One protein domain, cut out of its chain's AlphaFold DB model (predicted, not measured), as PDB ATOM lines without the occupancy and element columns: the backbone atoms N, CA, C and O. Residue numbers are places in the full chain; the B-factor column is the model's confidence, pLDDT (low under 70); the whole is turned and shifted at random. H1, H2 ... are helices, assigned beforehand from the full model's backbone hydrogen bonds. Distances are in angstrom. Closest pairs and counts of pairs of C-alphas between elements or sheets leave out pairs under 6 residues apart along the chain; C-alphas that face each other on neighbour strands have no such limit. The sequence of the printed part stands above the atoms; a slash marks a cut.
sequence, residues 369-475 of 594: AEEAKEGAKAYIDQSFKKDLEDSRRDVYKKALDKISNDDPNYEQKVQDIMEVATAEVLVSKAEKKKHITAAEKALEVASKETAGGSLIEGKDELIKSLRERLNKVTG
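Overview. This is residues 369 to 475 of the 594 residues of the protein "YSIRK-type signal peptide-containing protein" of Dolosigranulum pigrum (UniProt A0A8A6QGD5). A long helix, H3, runs through the middle of an elongated bundle; the helical hairpin H1 and H2 packs on the first part of it, and the hairpin H4 and H5 packs on it farther along. The five helices run up and down, each against the one before it in the chain, and H1 and H2 stay apart from H4 and H5. The printed part has 107 residues, with five named helices in the order H1 to H5 and no named strand, and is all helix. It is compact, with a radius of gyration of the C-alphas of 13.5 A, and spans 46 by 27 by 20 A.

Along the chain. H3, residues 410 to 431, is 32.3 A long and begins at C-alpha 410 (157.034, 181.683, 219.995). H1, residues 369 to 383, is 20.7 A long and begins at C-alpha 369 (154.950, 182.610, 214.581). H2 is residues 390 to 401, 16.3 A, and H4 residues 436 to 446, 15.2 A. H5, residues 459 to 474, is 22.3 A long and ends at C-alpha 474 (170.983, 150.147, 228.356).

Arrangement. H3 is the hub and touches the four other helices. Its residues 410 to 418 alone touch H1, the same way at a shallow tilt of 11 degrees; the closest C-alphas, of Ala 369 and Tyr 410, are 5.9 A apart. H2 touches H3 with residues 396 to 400 alone, closest at the C-alphas of Leu 400 and Val 414, 6.5 A. H4 touches H3, opposite ways at 31 degrees, closest at the C-alphas of Ala 430 and Ile 436, 4.8 A. H5 touches H3 with residues 466 to 473 alone, closest at the C-alphas of Glu 431 and Val 473, 5.9 A. Every O i to N i+4 pair is within hydrogen-bond range in H1, H3, H4 and H5, and 7 of 8 in H2.

Size, cuts and confidence. The farthest C-alphas, of Asp 406 and Gly 475, are 46.0 A apart. The printed part has no cut. The link from H4 to H5, residues 447 to 458, is long. Mean pLDDT of the printed part is 87.7; residue 475 is under 70.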
ATOM      1  N   ALA A 369     155.431 183.676 213.716       76.56
ATOM      2  CA  ALA A 369     154.950 182.610 214.581       76.56
ATOM      3  C   ALA A 369     154.168 181.525 213.828       76.56
ATOM      4  O   ALA A 369     154.411 180.338 214.045       76.56
ATOM      5  N   GLU A 370     153.265 181.907 212.927       77.81
ATOM      6  CA  GLU A 370     152.517 180.971 212.085       77.81
ATOM      7  C   GLU A 370     153.444 180.206 211.128       77.81
ATOM      8  O   GLU A 370     153.372 178.979 211.060       77.81
ATOM      9  N   GLU A 371     154.407 180.891 210.500       73.56
ATOM     10  CA  GLU A 371     155.426 180.256 209.649       73.56
ATOM     11  C   GLU A 371     156.254 179.217 210.431       73.56
ATOM     12  O   GLU A 371     156.450 178.084 209.979       73.56
ATOM     13  N   ALA A 372     156.701 179.560 211.645       76.19
ATOM     14  CA  ALA A 372     157.467 178.649 212.491       76.19
ATOM     15  C   ALA A 372     156.652 177.424 212.946       76.19
ATOM     16  O   ALA A 372     157.186 176.309 212.979       76.19
ATOM     17  N   LYS A 373     155.364 177.605 213.276       85.38
ATOM     18  CA  LYS A 373     154.458 176.507 213.653       85.38
ATOM     19  C   LYS A 373     154.236 175.551 212.486       85.38
ATOM     20  O   LYS A 373     154.432 174.346 212.653       85.38
ATOM     21  N   GLU A 374     153.869 176.063 211.313       79.56
ATOM     22  CA  GLU A 374     153.607 175.237 210.129       79.56
ATOM     23  C   GLU A 374     154.871 174.522 209.638       79.56
ATOM     24  O   GLU A 374     154.844 173.316 209.374       79.56
ATOM     25  N   GLY A 375     156.020 175.207 209.643       74.44
ATOM     26  CA  GLY A 375     157.314 174.592 209.345       74.44
ATOM     27  C   GLY A 375     157.655 173.431 210.289       74.44
ATOM     28  O   GLY A 375     158.093 172.364 209.846       74.44
ATOM     29  N   ALA A 376     157.407 173.592 211.592       80.81
ATOM     30  CA  ALA A 376     157.622 172.534 212.576       80.81
ATOM     31  C   ALA A 376     156.661 171.345 212.385       80.81
ATOM     32  O   ALA A 376     157.099 170.190 212.443       80.81
ATOM     33  N   LYS A 377     155.376 171.596 212.092       86.44
ATOM     34  CA  LYS A 377     154.388 170.543 211.786       86.44
ATOM     35  C   LYS A 377     154.796 169.733 210.556       86.44
ATOM     36  O   LYS A 377     154.822 168.500 210.620       86.44
ATOM     37  N   ALA A 378     155.181 170.409 209.473       77.94
ATOM     38  CA  ALA A 378     155.652 169.770 208.246       77.94
ATOM     39  C   ALA A 378     156.903 168.915 208.502       77.94
ATOM     40  O   ALA A 378     156.980 167.761 208.066       77.94
ATOM     41  N   TYR A 379     157.860 169.434 209.279       81.25
ATOM     42  CA  TYR A 379     159.055 168.682 209.652       81.25
ATOM     43  C   TYR A 379     158.716 167.423 210.463       81.25
ATOM     44  O   TYR A 379     159.279 166.361 210.191       81.25
ATOM     45  N   ILE A 380     157.799 167.506 211.434       85.31
ATOM     46  CA  ILE A 380     157.337 166.343 212.207       85.31
ATOM     47  C   ILE A 380     156.759 165.281 211.265       85.31
ATOM     48  O   ILE A 380     157.146 164.110 211.344       85.31
ATOM     49  N   ASP A 381     155.883 165.672 210.340       85.06
ATOM     50  CA  ASP A 381     155.239 164.734 209.418       85.06
ATOM     51  C   ASP A 381     156.182 164.103 208.408       85.06
ATOM     52  O   ASP A 381     155.990 162.945 208.038       85.06
ATOM     53  N   GLN A 382     157.203 164.827 207.963       80.12
ATOM     54  CA  GLN A 382     158.143 164.304 206.982       80.12
ATOM     55  C   GLN A 382     159.264 163.501 207.649       80.12
ATOM     56  O   GLN A 382     159.554 162.368 207.252       80.12
ATOM     57  N   SER A 383     159.889 164.072 208.678       81.81
ATOM     58  CA  SER A 383     161.108 163.537 209.287       81.81
ATOM     59  C   SER A 383     160.828 162.467 210.336       81.81
ATOM     60  O   SER A 383     161.625 161.537 210.473       81.81
ATOM     61  N   PHE A 384     159.715 162.558 211.073       89.56
ATOM     62  CA  PHE A 384     159.415 161.625 212.167       89.56
ATOM     63  C   PHE A 384     158.441 160.510 211.780       89.56
ATOM     64  O   PHE A 384     158.228 159.594 212.573       89.56
ATOM     65  N   LYS A 385     157.931 160.500 210.540       89.25
ATOM     66  CA  LYS A 385     156.974 159.498 210.032       89.25
ATOM     67  C   LYS A 385     157.366 158.040 210.272       89.25
ATOM     68  O   LYS A 385     156.508 157.188 210.463       89.25
ATOM     69  N   LYS A 386     158.664 157.733 210.196       87.81
ATOM     70  CA  LYS A 386     159.191 156.362 210.331       87.81
ATOM     71  C   LYS A 386     159.479 155.954 211.778       87.81
ATOM     72  O   LYS A 386     159.692 154.770 212.039       87.81
ATOM     73  N   ASP A 387     159.560 156.924 212.683       90.06
ATOM     74  CA  ASP A 387     160.026 156.735 214.059       90.06
ATOM     75  C   ASP A 387     158.917 156.960 215.101       90.06
ATOM     76  O   ASP A 387     159.029 156.440 216.212       90.06
ATOM     77  N   LEU A 388     157.861 157.700 214.741       91.12
ATOM     78  CA  LEU A 388     156.687 157.986 215.567       91.12
ATOM     79  C   LEU A 388     155.397 157.591 214.847       91.12
ATOM     80  O   LEU A 388     155.250 157.846 213.651       91.12
ATOM     81  N   GLU A 389     154.442 157.053 215.601       91.44
ATOM     82  CA  GLU A 389     153.071 156.821 215.138       91.44
ATOM     83  C   GLU A 389     152.328 158.139 214.881       91.44
ATOM     84  O   GLU A 389     152.650 159.177 215.464       91.44
ATOM     85  N   ASP A 390     151.306 158.090 214.027       90.56
ATOM     86  CA  ASP A 390     150.510 159.260 213.633       90.56
ATOM     87  C   ASP A 390     149.879 159.949 214.854       90.56
ATOM     88  O   ASP A 390     150.000 161.163 215.012       90.56
ATOM     89  N   SER A 391     149.343 159.159 215.791       91.38
ATOM     90  CA  SER A 391     148.767 159.636 217.056       91.38
ATOM     91  C   SER A 391     149.758 160.452 217.894       91.38
ATOM     92  O   SER A 391     149.388 161.465 218.484       91.38
ATOM     93  N   ARG A 392     151.033 160.043 217.933       92.00
ATOM     94  CA  ARG A 392     152.093 160.752 218.662       92.00
ATOM     95  C   ARG A 392     152.502 162.031 217.946       92.00
ATOM     96  O   ARG A 392     152.691 163.049 218.604       92.00
ATOM     97  N   ARG A 393     152.595 162.011 216.613       93.69
ATOM     98  CA  ARG A 393     152.866 163.224 215.822       93.69
ATOM     99  C   ARG A 393     151.764 164.267 216.010       93.69
ATOM    100  O   ARG A 393     152.078 165.442 216.185       93.69
ATOM    101  N   ASP A 394     150.507 163.842 216.080       93.62
ATOM    102  CA  ASP A 394     149.369 164.739 216.297       93.62
ATOM    103  C   ASP A 394     149.384 165.418 217.673       93.62
ATOM    104  O   ASP A 394     148.984 166.575 217.775       93.62
ATOM    105  N   VAL A 395     149.899 164.765 218.724       95.50
ATOM    106  CA  VAL A 395     150.089 165.411 220.039       95.50
ATOM    107  C   VAL A 395     151.028 166.616 219.925       95.50
ATOM    108  O   VAL A 395     150.745 167.675 220.485       95.50
ATOM    109  N   TYR A 396     152.116 166.489 219.162       94.31
ATOM    110  CA  TYR A 396     153.059 167.587 218.952       94.31
ATOM    111  C   TYR A 396     152.477 168.703 218.087       94.31
ATOM    112  O   TYR A 396     152.656 169.873 218.414       94.31
ATOM    113  N   LYS A 397     151.726 168.367 217.032       94.75
ATOM    114  CA  LYS A 397     151.032 169.372 216.208       94.75
ATOM    115  C   LYS A 397     150.014 170.163 217.023       94.75
ATOM    116  O   LYS A 397     150.044 171.385 216.990       94.75
ATOM    117  N   LYS A 398     149.210 169.479 217.846       95.69
ATOM    118  CA  LYS A 398     148.272 170.123 218.775       95.69
ATOM    119  C   LYS A 398     148.976 171.008 219.800       95.69
ATOM    120  O   LYS A 398     148.406 171.999 220.234       95.69
ATOM    121  N   ALA A 399     150.187 170.652 220.229       94.50
ATOM    122  CA  ALA A 399     150.978 171.509 221.107       94.50
ATOM    123  C   ALA A 399     151.463 172.774 220.374       94.50
ATOM    124  O   ALA A 399     151.410 173.855 220.955       94.50
ATOM    125  N   LEU A 400     151.871 172.654 219.104       92.12
ATOM    126  CA  LEU A 400     152.234 173.796 218.255       92.12
ATOM    127  C   LEU A 400     151.027 174.715 218.006       92.12
ATOM    128  O   LEU A 400     151.173 175.927 218.106       92.12
ATOM    129  N   ASP A 401     149.830 174.158 217.789       94.19
ATOM    130  CA  ASP A 401     148.579 174.920 217.617       94.19
ATOM    131  C   ASP A 401     148.219 175.800 218.823       94.19
ATOM    132  O   ASP A 401     147.509 176.792 218.676       94.19
ATOM    133  N   LYS A 402     148.710 175.462 220.022       95.38
ATOM    134  CA  LYS A 402     148.474 176.246 221.245       95.38
ATOM    135  C   LYS A 402     149.356 177.496 221.346       95.38
ATOM    136  O   LYS A 402     149.176 178.275 222.281       95.38
ATOM    137  N   ILE A 403     150.331 177.680 220.454       89.94
ATOM    138  CA  ILE A 403     151.206 178.857 220.455       89.94
ATOM    139  C   ILE A 403     150.477 180.022 219.770       89.94
ATOM    140  O   ILE A 403     150.046 179.906 218.622       89.94
ATOM    141  N   SER A 404     150.350 181.144 220.486       89.94
ATOM    142  CA  SER A 404     149.751 182.374 219.956       89.94
ATOM    143  C   SER A 404     150.646 183.022 218.897       89.94
ATOM    144  O   SER A 404     151.871 182.990 219.023       89.94
ATOM    145  N   ASN A 405     150.033 183.655 217.894       81.88
ATOM    146  CA  ASN A 405     150.755 184.363 216.833       81.88
ATOM    147  C   ASN A 405     151.438 185.646 217.321       81.88
ATOM    148  O   ASN A 405     152.455 186.047 216.765       81.88
ATOM    149  N   ASP A 406     150.937 186.217 218.417       85.19
ATOM    150  CA  ASP A 406     151.490 187.422 219.044       85.19
ATOM    151  C   ASP A 406     152.479 187.108 220.182       85.19
ATOM    152  O   ASP A 406     152.890 188.000 220.924       85.19
ATOM    153  N   ASP A 407     152.832 185.834 220.394       84.12
ATOM    154  CA  ASP A 407     153.709 185.438 221.496       84.12
ATOM    155  C   ASP A 407     155.167 185.833 221.210       84.12
ATOM    156  O   ASP A 407     155.777 185.245 220.321       84.12
ATOM    157  N   PRO A 408     155.796 186.744 221.975       83.69
ATOM    158  CA  PRO A 408     157.176 187.160 221.712       83.69
ATOM    159  C   PRO A 408     158.201 186.027 221.890       83.69
ATOM    160  O   PRO A 408     159.320 186.135 221.397       83.69
ATOM    161  N   ASN A 409     157.835 184.936 222.573       88.31
ATOM    162  CA  ASN A 409     158.685 183.768 222.804       88.31
ATOM    163  C   ASN A 409     158.277 182.557 221.942       88.31
ATOM    164  O   ASN A 409     158.643 181.423 222.273       88.31
ATOM    165  N   TYR A 410     157.518 182.766 220.857       87.69
ATOM    166  CA  TYR A 410     157.034 181.683 219.995       87.69
ATOM    167  C   TYR A 410     158.169 180.764 219.507       87.69
ATOM    168  O   TYR A 410     158.015 179.544 219.554       87.69
ATOM    169  N   GLU A 411     159.329 181.315 219.116       84.12
ATOM    170  CA  GLU A 411     160.467 180.528 218.611       84.12
ATOM    171  C   GLU A 411     160.955 179.516 219.649       84.12
ATOM    172  O   GLU A 411     161.137 178.334 219.342       84.12
ATOM    173  N   GLN A 412     161.110 179.961 220.900       87.56
ATOM    174  CA  GLN A 412     161.554 179.100 221.990       87.56
ATOM    175  C   GLN A 412     160.507 178.027 222.294       87.56
ATOM    176  O   GLN A 412     160.858 176.865 222.487       87.56
ATOM    177  N   LYS A 413     159.214 178.373 222.264       91.00
ATOM    178  CA  LYS A 413     158.136 177.399 222.488       91.00
ATOM    179  C   LYS A 413     158.083 176.329 221.397       91.00
ATOM    180  O   LYS A 413     157.923 175.150 221.712       91.00
ATOM    181  N   VAL A 414     158.260 176.717 220.131       87.56
ATOM    182  CA  VAL A 414     158.383 175.773 219.010       87.56
ATOM    183  C   VAL A 414     159.598 174.867 219.225       87.56
ATOM    184  O   VAL A 414     159.479 173.644 219.116       87.56
ATOM    185  N   GLN A 415     160.753 175.431 219.591       88.81
ATOM    186  CA  GLN A 415     161.966 174.658 219.851       88.81
ATOM    187  C   GLN A 415     161.783 173.650 220.993       88.81
ATOM    188  O   GLN A 415     162.131 172.481 220.825       88.81
ATOM    189  N   ASP A 416     161.206 174.066 222.118       91.06
ATOM    190  CA  ASP A 416     160.953 173.205 223.275       91.06
ATOM    191  C   ASP A 416     160.098 171.983 222.891       91.06
ATOM    192  O   ASP A 416     160.393 170.852 223.286       91.06
ATOM    193  N   ILE A 417     159.049 172.190 222.082       94.00
ATOM    194  CA  ILE A 417     158.189 171.105 221.587       94.00
ATOM    195  C   ILE A 417     158.983 170.158 220.684       94.00
ATOM    196  O   ILE A 417     158.911 168.931 220.830       94.00
ATOM    197  N   MET A 418     159.792 170.719 219.785       92.31
ATOM    198  CA  MET A 418     160.644 169.948 218.882       92.31
ATOM    199  C   MET A 418     161.725 169.149 219.620       92.31
ATOM    200  O   MET A 418     162.101 168.063 219.166       92.31
ATOM    201  N   GLU A 419     162.223 169.633 220.757       90.56
ATOM    202  CA  GLU A 419     163.185 168.921 221.601       90.56
ATOM    203  C   GLU A 419     162.569 167.678 222.248       90.56
ATOM    204  O   GLU A 419     163.183 166.606 222.200       90.56
ATOM    205  N   VAL A 420     161.334 167.775 222.749       93.12
ATOM    206  CA  VAL A 420     160.597 166.620 223.288       93.12
ATOM    207  C   VAL A 420     160.305 165.594 222.188       93.12
ATOM    208  O   VAL A 420     160.609 164.411 222.360       93.12
ATOM    209  N   ALA A 421     159.829 166.040 221.019       94.25
ATOM    210  CA  ALA A 421     159.593 165.159 219.872       94.25
ATOM    211  C   ALA A 421     160.881 164.458 219.402       94.25
ATOM    212  O   ALA A 421     160.894 163.255 219.124       94.25
ATOM    213  N   THR A 422     162.001 165.187 219.374       91.56
ATOM    214  CA  THR A 422     163.316 164.631 219.023       91.56
ATOM    215  C   THR A 422     163.783 163.591 220.043       91.56
ATOM    216  O   THR A 422     164.349 162.566 219.650       91.56
ATOM    217  N   ALA A 423     163.564 163.823 221.341       92.06
ATOM    218  CA  ALA A 423     163.922 162.869 222.386       92.06
ATOM    219  C   ALA A 423     163.154 161.550 222.224       92.06
ATOM    220  O   ALA A 423     163.768 160.483 222.270       92.06
ATOM    221  N   GLU A 424     161.850 161.608 221.938       95.19
ATOM    222  CA  GLU A 424     161.040 160.412 221.679       95.19
ATOM    223  C   GLU A 424     161.561 159.623 220.465       95.19
ATOM    224  O   GLU A 424     161.791 158.416 220.558       95.19
ATOM    225  N   VAL A 425     161.850 160.308 219.354       93.19
ATOM    226  CA  VAL A 425     162.432 159.698 218.143       93.19
ATOM    227  C   VAL A 425     163.768 159.014 218.437       93.19
ATOM    228  O   VAL A 425     164.029 157.907 217.958       93.19
ATOM    229  N   LEU A 426     164.642 159.661 219.212       90.19
ATOM    230  CA  LEU A 426     165.950 159.105 219.550       90.19
ATOM    231  C   LEU A 426     165.837 157.899 220.485       90.19
ATOM    232  O   LEU A 426     166.599 156.951 220.310       90.19
ATOM    233  N   VAL A 427     164.874 157.881 221.409       92.31
ATOM    234  CA  VAL A 427     164.593 156.705 222.247       92.31
ATOM    235  C   VAL A 427     164.053 155.548 221.402       92.31
ATOM    236  O   VAL A 427     164.572 154.437 221.509       92.31
ATOM    237  N   SER A 428     163.127 155.800 220.471       91.00
ATOM    238  CA  SER A 428     162.656 154.784 219.512       91.00
ATOM    239  C   SER A 428     163.794 154.219 218.640       91.00
ATOM    240  O   SER A 428     163.785 153.047 218.254       91.00
ATOM    241  N   LYS A 429     164.825 155.024 218.342       90.31
ATOM    242  CA  LYS A 429     166.055 154.558 217.673       90.31
ATOM    243  C   LYS A 429     166.987 153.792 218.616       90.31
ATOM    244  O   LYS A 429     167.578 152.797 218.188       90.31
ATOM    245  N   ALA A 430     167.092 154.212 219.875       89.56
ATOM    246  CA  ALA A 430     167.874 153.542 220.913       89.56
ATOM    247  C   ALA A 430     167.380 152.120 221.153       89.56
ATOM    248  O   ALA A 430     168.200 151.208 221.205       89.56
ATOM    249  N   GLU A 431     166.068 151.896 221.160       89.38
ATOM    250  CA  GLU A 431     165.468 150.556 221.241       89.38
ATOM    251  C   GLU A 431     165.916 149.620 220.116       89.38
ATOM    252  O   GLU A 431     166.059 148.415 220.314       89.38
ATOM    253  N   LYS A 432     166.252 150.184 218.954       88.69
ATOM    254  CA  LYS A 432     166.842 149.473 217.810       88.69
ATOM    255  C   LYS A 432     168.379 149.427 217.875       88.69
ATOM    256  O   LYS A 432     169.032 149.204 216.856       88.69
ATOM    257  N   LYS A 433     168.958 149.654 219.060       84.06
ATOM    258  CA  LYS A 433     170.399 149.713 219.374       84.06
ATOM    259  C   LYS A 433     171.177 150.791 218.604       84.06
ATOM    260  O   LYS A 433     172.366 150.627 218.341       84.06
ATOM    261  N   LYS A 434     170.533 151.908 218.240       79.06
ATOM    262  CA  LYS A 434     171.161 153.051 217.545       79.06
ATOM    263  C   LYS A 434     171.007 154.334 218.362       79.06
ATOM    264  O   LYS A 434     169.978 154.544 218.970       79.06
ATOM    265  N   HIS A 435     171.980 155.244 218.332       85.31
ATOM    266  CA  HIS A 435     171.850 156.583 218.942       85.31
ATOM    267  C   HIS A 435     171.607 156.635 220.469       85.31
ATOM    268  O   HIS A 435     171.097 157.637 220.961       85.31
ATOM    269  N   ILE A 436     172.030 155.624 221.241       81.62
ATOM    270  CA  ILE A 436     171.818 155.548 222.705       81.62
ATOM    271  C   ILE A 436     172.299 156.818 223.438       81.62
ATOM    272  O   ILE A 436     171.521 157.457 224.136       81.62
ATOM    273  N   THR A 437     173.545 157.250 223.220       82.19
ATOM    274  CA  THR A 437     174.102 158.455 223.871       82.19
ATOM    275  C   THR A 437     173.388 159.744 223.455       82.19
ATOM    276  O   THR A 437     173.301 160.694 224.230       82.19
ATOM    277  N   ALA A 438     172.877 159.807 222.223       77.62
ATOM    278  CA  ALA A 438     172.107 160.960 221.765       77.62
ATOM    279  C   ALA A 438     170.715 160.985 222.416       77.62
ATOM    280  O   ALA A 438     170.241 162.061 222.765       77.62
ATOM    281  N   ALA A 439     170.101 159.815 222.619       84.62
ATOM    282  CA  ALA A 439     168.835 159.679 223.329       84.62
ATOM    283  C   ALA A 439     168.961 160.107 224.798       84.62
ATOM    284  O   ALA A 439     168.119 160.863 225.266       84.62
ATOM    285  N   GLU A 440     170.035 159.716 225.496       83.38
ATOM    286  CA  GLU A 440     170.292 160.155 226.880       83.38
ATOM    287  C   GLU A 440     170.365 161.686 226.986       83.38
ATOM    288  O   GLU A 440     169.649 162.285 227.786       83.38
ATOM    289  N   LYS A 441     171.161 162.332 226.122       82.06
ATOM    290  CA  LYS A 441     171.300 163.798 226.102       82.06
ATOM    291  C   LYS A 441     169.996 164.508 225.744       82.06
ATOM    292  O   LYS A 441     169.649 165.509 226.361       82.06
ATOM    293  N   ALA A 442     169.278 164.011 224.739       80.81
ATOM    294  CA  ALA A 442     168.015 164.612 224.324       80.81
ATOM    295  C   ALA A 442     166.947 164.493 225.418       80.81
ATOM    296  O   ALA A 442     166.179 165.425 225.622       80.81
ATOM    297  N   LEU A 443     166.928 163.378 226.151       86.12
ATOM    298  CA  LEU A 443     165.981 163.147 227.235       86.12
ATOM    299  C   LEU A 443     166.283 164.004 228.471       86.12
ATOM    300  O   LEU A 443     165.357 164.422 229.160       86.12
ATOM    301  N   GLU A 444     167.557 164.300 228.735       83.81
ATOM    302  CA  GLU A 444     167.959 165.270 229.758       83.81
ATOM    303  C   GLU A 444     167.420 166.669 229.431       83.81
ATOM    304  O   GLU A 444     166.775 167.294 230.271       83.81
ATOM    305  N   VAL A 445     167.604 167.121 228.186       80.81
ATOM    306  CA  VAL A 445     167.082 168.410 227.709       80.81
ATOM    307  C   VAL A 445     165.552 168.443 227.770       80.81
ATOM    308  O   VAL A 445     164.990 169.333 228.402       80.81
ATOM    309  N   ALA A 446     164.882 167.429 227.218       86.81
ATOM    310  CA  ALA A 446     163.421 167.345 227.177       86.81
ATOM    311  C   ALA A 446     162.765 167.243 228.568       86.81
ATOM    312  O   ALA A 446     161.589 167.571 228.719       86.81
ATOM    313  N   SER A 447     163.510 166.797 229.587       85.25
ATOM    314  CA  SER A 447     163.011 166.689 230.962       85.25
ATOM    315  C   SER A 447     162.991 167.998 231.747       85.25
ATOM    316  O   SER A 447     162.437 168.029 232.840       85.25
ATOM    317  N   LYS A 448     163.578 169.074 231.214       87.88
ATOM    318  CA  LYS A 448     163.518 170.394 231.847       87.88
ATOM    319  C   LYS A 448     162.109 170.975 231.732       87.88
ATOM    320  O   LYS A 448     161.416 170.750 230.734       87.88
ATOM    321  N   GLU A 449     161.692 171.736 232.737       89.25
ATOM    322  CA  GLU A 449     160.472 172.539 232.662       89.25
ATOM    323  C   GLU A 449     160.701 173.714 231.709       89.25
ATOM    324  O   GLU A 449     161.637 174.493 231.875       89.25
ATOM    325  N   THR A 450     159.876 173.795 230.666       89.62
ATOM    326  CA  THR A 450     159.990 174.796 229.602       89.62
ATOM    327  C   THR A 450     158.600 175.229 229.148       89.62
ATOM    328  O   THR A 450     157.649 174.443 229.210       89.62
ATOM    329  N   ALA A 451     158.475 176.477 228.691       87.62
ATOM    330  CA  ALA A 451     157.185 177.081 228.359       87.62
ATOM    331  C   ALA A 451     156.510 176.431 227.141       87.62
ATOM    332  O   ALA A 451     155.283 176.356 227.092       87.62
ATOM    333  N   GLY A 452     157.278 175.952 226.154       85.06
ATOM    334  CA  GLY A 452     156.712 175.170 225.053       85.06
ATOM    335  C   GLY A 452     156.475 173.714 225.442       85.06
ATOM    336  O   GLY A 452     155.470 173.122 225.058       85.06
ATOM    337  N   GLY A 453     157.339 173.144 226.285       86.62
ATOM    338  CA  GLY A 453     157.180 171.779 226.782       86.62
ATOM    339  C   GLY A 453     155.877 171.577 227.562       86.62
ATOM    340  O   GLY A 453     155.242 170.537 227.409       86.62
ATOM    341  N   SER A 454     155.436 172.572 228.337       90.94
ATOM    342  CA  SER A 454     154.156 172.523 229.063       90.94
ATOM    343  C   SER A 454     152.917 172.505 228.159       90.94
ATOM    344  O   SER A 454     151.828 172.182 228.625       90.94
ATOM    345  N   LEU A 455     153.049 172.838 226.869       95.12
ATOM    346  CA  LEU A 455     151.938 172.778 225.907       95.12
ATOM    347  C   LEU A 455     151.645 171.345 225.434       95.12
ATOM    348  O   LEU A 455     150.559 171.077 224.900       95.12
ATOM    349  N   ILE A 456     152.595 170.428 225.642       95.94
ATOM    350  CA  ILE A 456     152.505 169.022 225.252       95.94
ATOM    351  C   ILE A 456     151.699 168.263 226.303       95.94
ATOM    352  O   ILE A 456     152.089 168.147 227.464       95.94
ATOM    353  N   GLU A 457     150.572 167.711 225.875       93.19
ATOM    354  CA  GLU A 457     149.703 166.920 226.740       93.19
ATOM    355  C   GLU A 457     150.406 165.628 227.195       93.19
ATOM    356  O   GLU A 457     150.931 164.872 226.373       93.19
ATOM    357  N   GLY A 458     150.430 165.389 228.512       91.25
ATOM    358  CA  GLY A 458     151.050 164.203 229.116       91.25
ATOM    359  C   GLY A 458     152.580 164.155 229.010       91.25
ATOM    360  O   GLY A 458     153.156 163.069 228.890       91.25
ATOM    361  N   LYS A 459     153.259 165.315 228.980       92.81
ATOM    362  CA  LYS A 459     154.727 165.388 228.860       92.81
ATOM    363  C   LYS A 459     155.442 164.602 229.960       92.81
ATOM    364  O   LYS A 459     156.380 163.870 229.652       92.81
ATOM    365  N   ASP A 460     155.041 164.734 231.218       89.50
ATOM    366  CA  ASP A 460     155.782 164.137 232.334       89.50
ATOM    367  C   ASP A 460     155.680 162.607 232.330       89.50
ATOM    368  O   ASP A 460     156.686 161.905 232.484       89.50
ATOM    369  N   GLU A 461     154.488 162.076 232.046       92.00
ATOM    370  CA  GLU A 461     154.262 160.645 231.851       92.00
ATOM    371  C   GLU A 461     155.062 160.115 230.659       92.00
ATOM    372  O   GLU A 461     155.674 159.044 230.741       92.00
ATOM    373  N   LEU A 462     155.107 160.880 229.563       92.75
ATOM    374  CA  LEU A 462     155.912 160.550 228.396       92.75
ATOM    375  C   LEU A 462     157.399 160.477 228.756       92.75
ATOM    376  O   LEU A 462     158.039 159.464 228.485       92.75
ATOM    377  N   ILE A 463     157.962 161.513 229.381       92.19
ATOM    378  CA  ILE A 463     159.386 161.558 229.744       92.19
ATOM    379  C   ILE A 463     159.742 160.401 230.682       92.19
ATOM    380  O   ILE A 463     160.784 159.762 230.501       92.19
ATOM    381  N   LYS A 464     158.870 160.075 231.643       89.19
ATOM    382  CA  LYS A 464     159.041 158.914 232.522       89.19
ATOM    383  C   LYS A 464     159.080 157.602 231.728       89.19
ATOM    384  O   LYS A 464     160.035 156.837 231.872       89.19
ATOM    385  N   SER A 465     158.109 157.386 230.841       92.06
ATOM    386  CA  SER A 465     158.049 156.209 229.961       92.06
ATOM    387  C   SER A 465     159.293 156.085 229.070       92.06
ATOM    388  O   SER A 465     159.885 155.011 228.946       92.06
ATOM    389  N   LEU A 466     159.765 157.196 228.502       93.38
ATOM    390  CA  LEU A 466     160.971 157.226 227.675       93.38
ATOM    391  C   LEU A 466     162.238 156.879 228.465       93.38
ATOM    392  O   LEU A 466     163.096 156.161 227.947       93.38
ATOM    393  N   ARG A 467     162.351 157.323 229.726       90.19
ATOM    394  CA  ARG A 467     163.463 156.947 230.617       90.19
ATOM    395  C   ARG A 467     163.454 155.453 230.917       90.19
ATOM    396  O   ARG A 467     164.500 154.813 230.834       90.19
ATOM    397  N   GLU A 468     162.292 154.887 231.223       89.12
ATOM    398  CA  GLU A 468     162.141 153.451 231.484       89.12
ATOM    399  C   GLU A 468     162.513 152.613 230.252       89.12
ATOM    400  O   GLU A 468     163.314 151.677 230.351       89.12
ATOM    401  N   ARG A 469     162.013 153.000 229.071       92.25
ATOM    402  CA  ARG A 469     162.356 152.378 227.781       92.25
ATOM    403  C   ARG A 469     163.860 152.429 227.507       92.25
ATOM    404  O   ARG A 469     164.463 151.408 227.179       92.25
ATOM    405  N   LEU A 470     164.496 153.582 227.710       88.31
ATOM    406  CA  LEU A 470     165.936 153.748 227.495       88.31
ATOM    407  C   LEU A 470     166.784 152.953 228.507       88.31
ATOM    408  O   LEU A 470     167.788 152.340 228.136       88.31
ATOM    409  N   ASN A 471     166.369 152.899 229.774       85.56
ATOM    410  CA  ASN A 471     167.037 152.107 230.812       85.56
ATOM    411  C   ASN A 471     166.972 150.603 230.517       85.56
ATOM    412  O   ASN A 471     167.975 149.900 230.661       85.56
ATOM    413  N   LYS A 472     165.830 150.119 230.012       87.31
ATOM    414  CA  LYS A 472     165.661 148.726 229.578       87.31
ATOM    415  C   LYS A 472     166.641 148.343 228.466       87.31
ATOM    416  O   LYS A 472     167.177 147.239 228.470       87.31
ATOM    417  N   VAL A 473     166.899 149.257 227.533       84.94
ATOM    418  CA  VAL A 473     167.835 149.052 226.415       84.94
ATOM    419  C   VAL A 473     169.296 149.102 226.868       84.94
ATOM    420  O   VAL A 473     170.135 148.393 226.317       84.94
ATOM    421  N   THR A 474     169.611 149.933 227.862       77.12
ATOM    422  CA  THR A 474     170.983 150.147 228.356       77.12
ATOM    423  C   THR A 474     171.390 149.205 229.490       77.12
ATOM    424  O   THR A 474     172.548 149.215 229.899       77.12
ATOM    425  N   GLY A 475     170.467 148.380 229.996       68.31
ATOM    426  CA  GLY A 475     170.728 147.447 231.094       68.31
ATOM    427  C   GLY A 475     170.867 148.114 232.467       68.31
ATOM    428  O   GLY A 475     171.296 147.462 233.416       68.31
TER     429      GLY A 475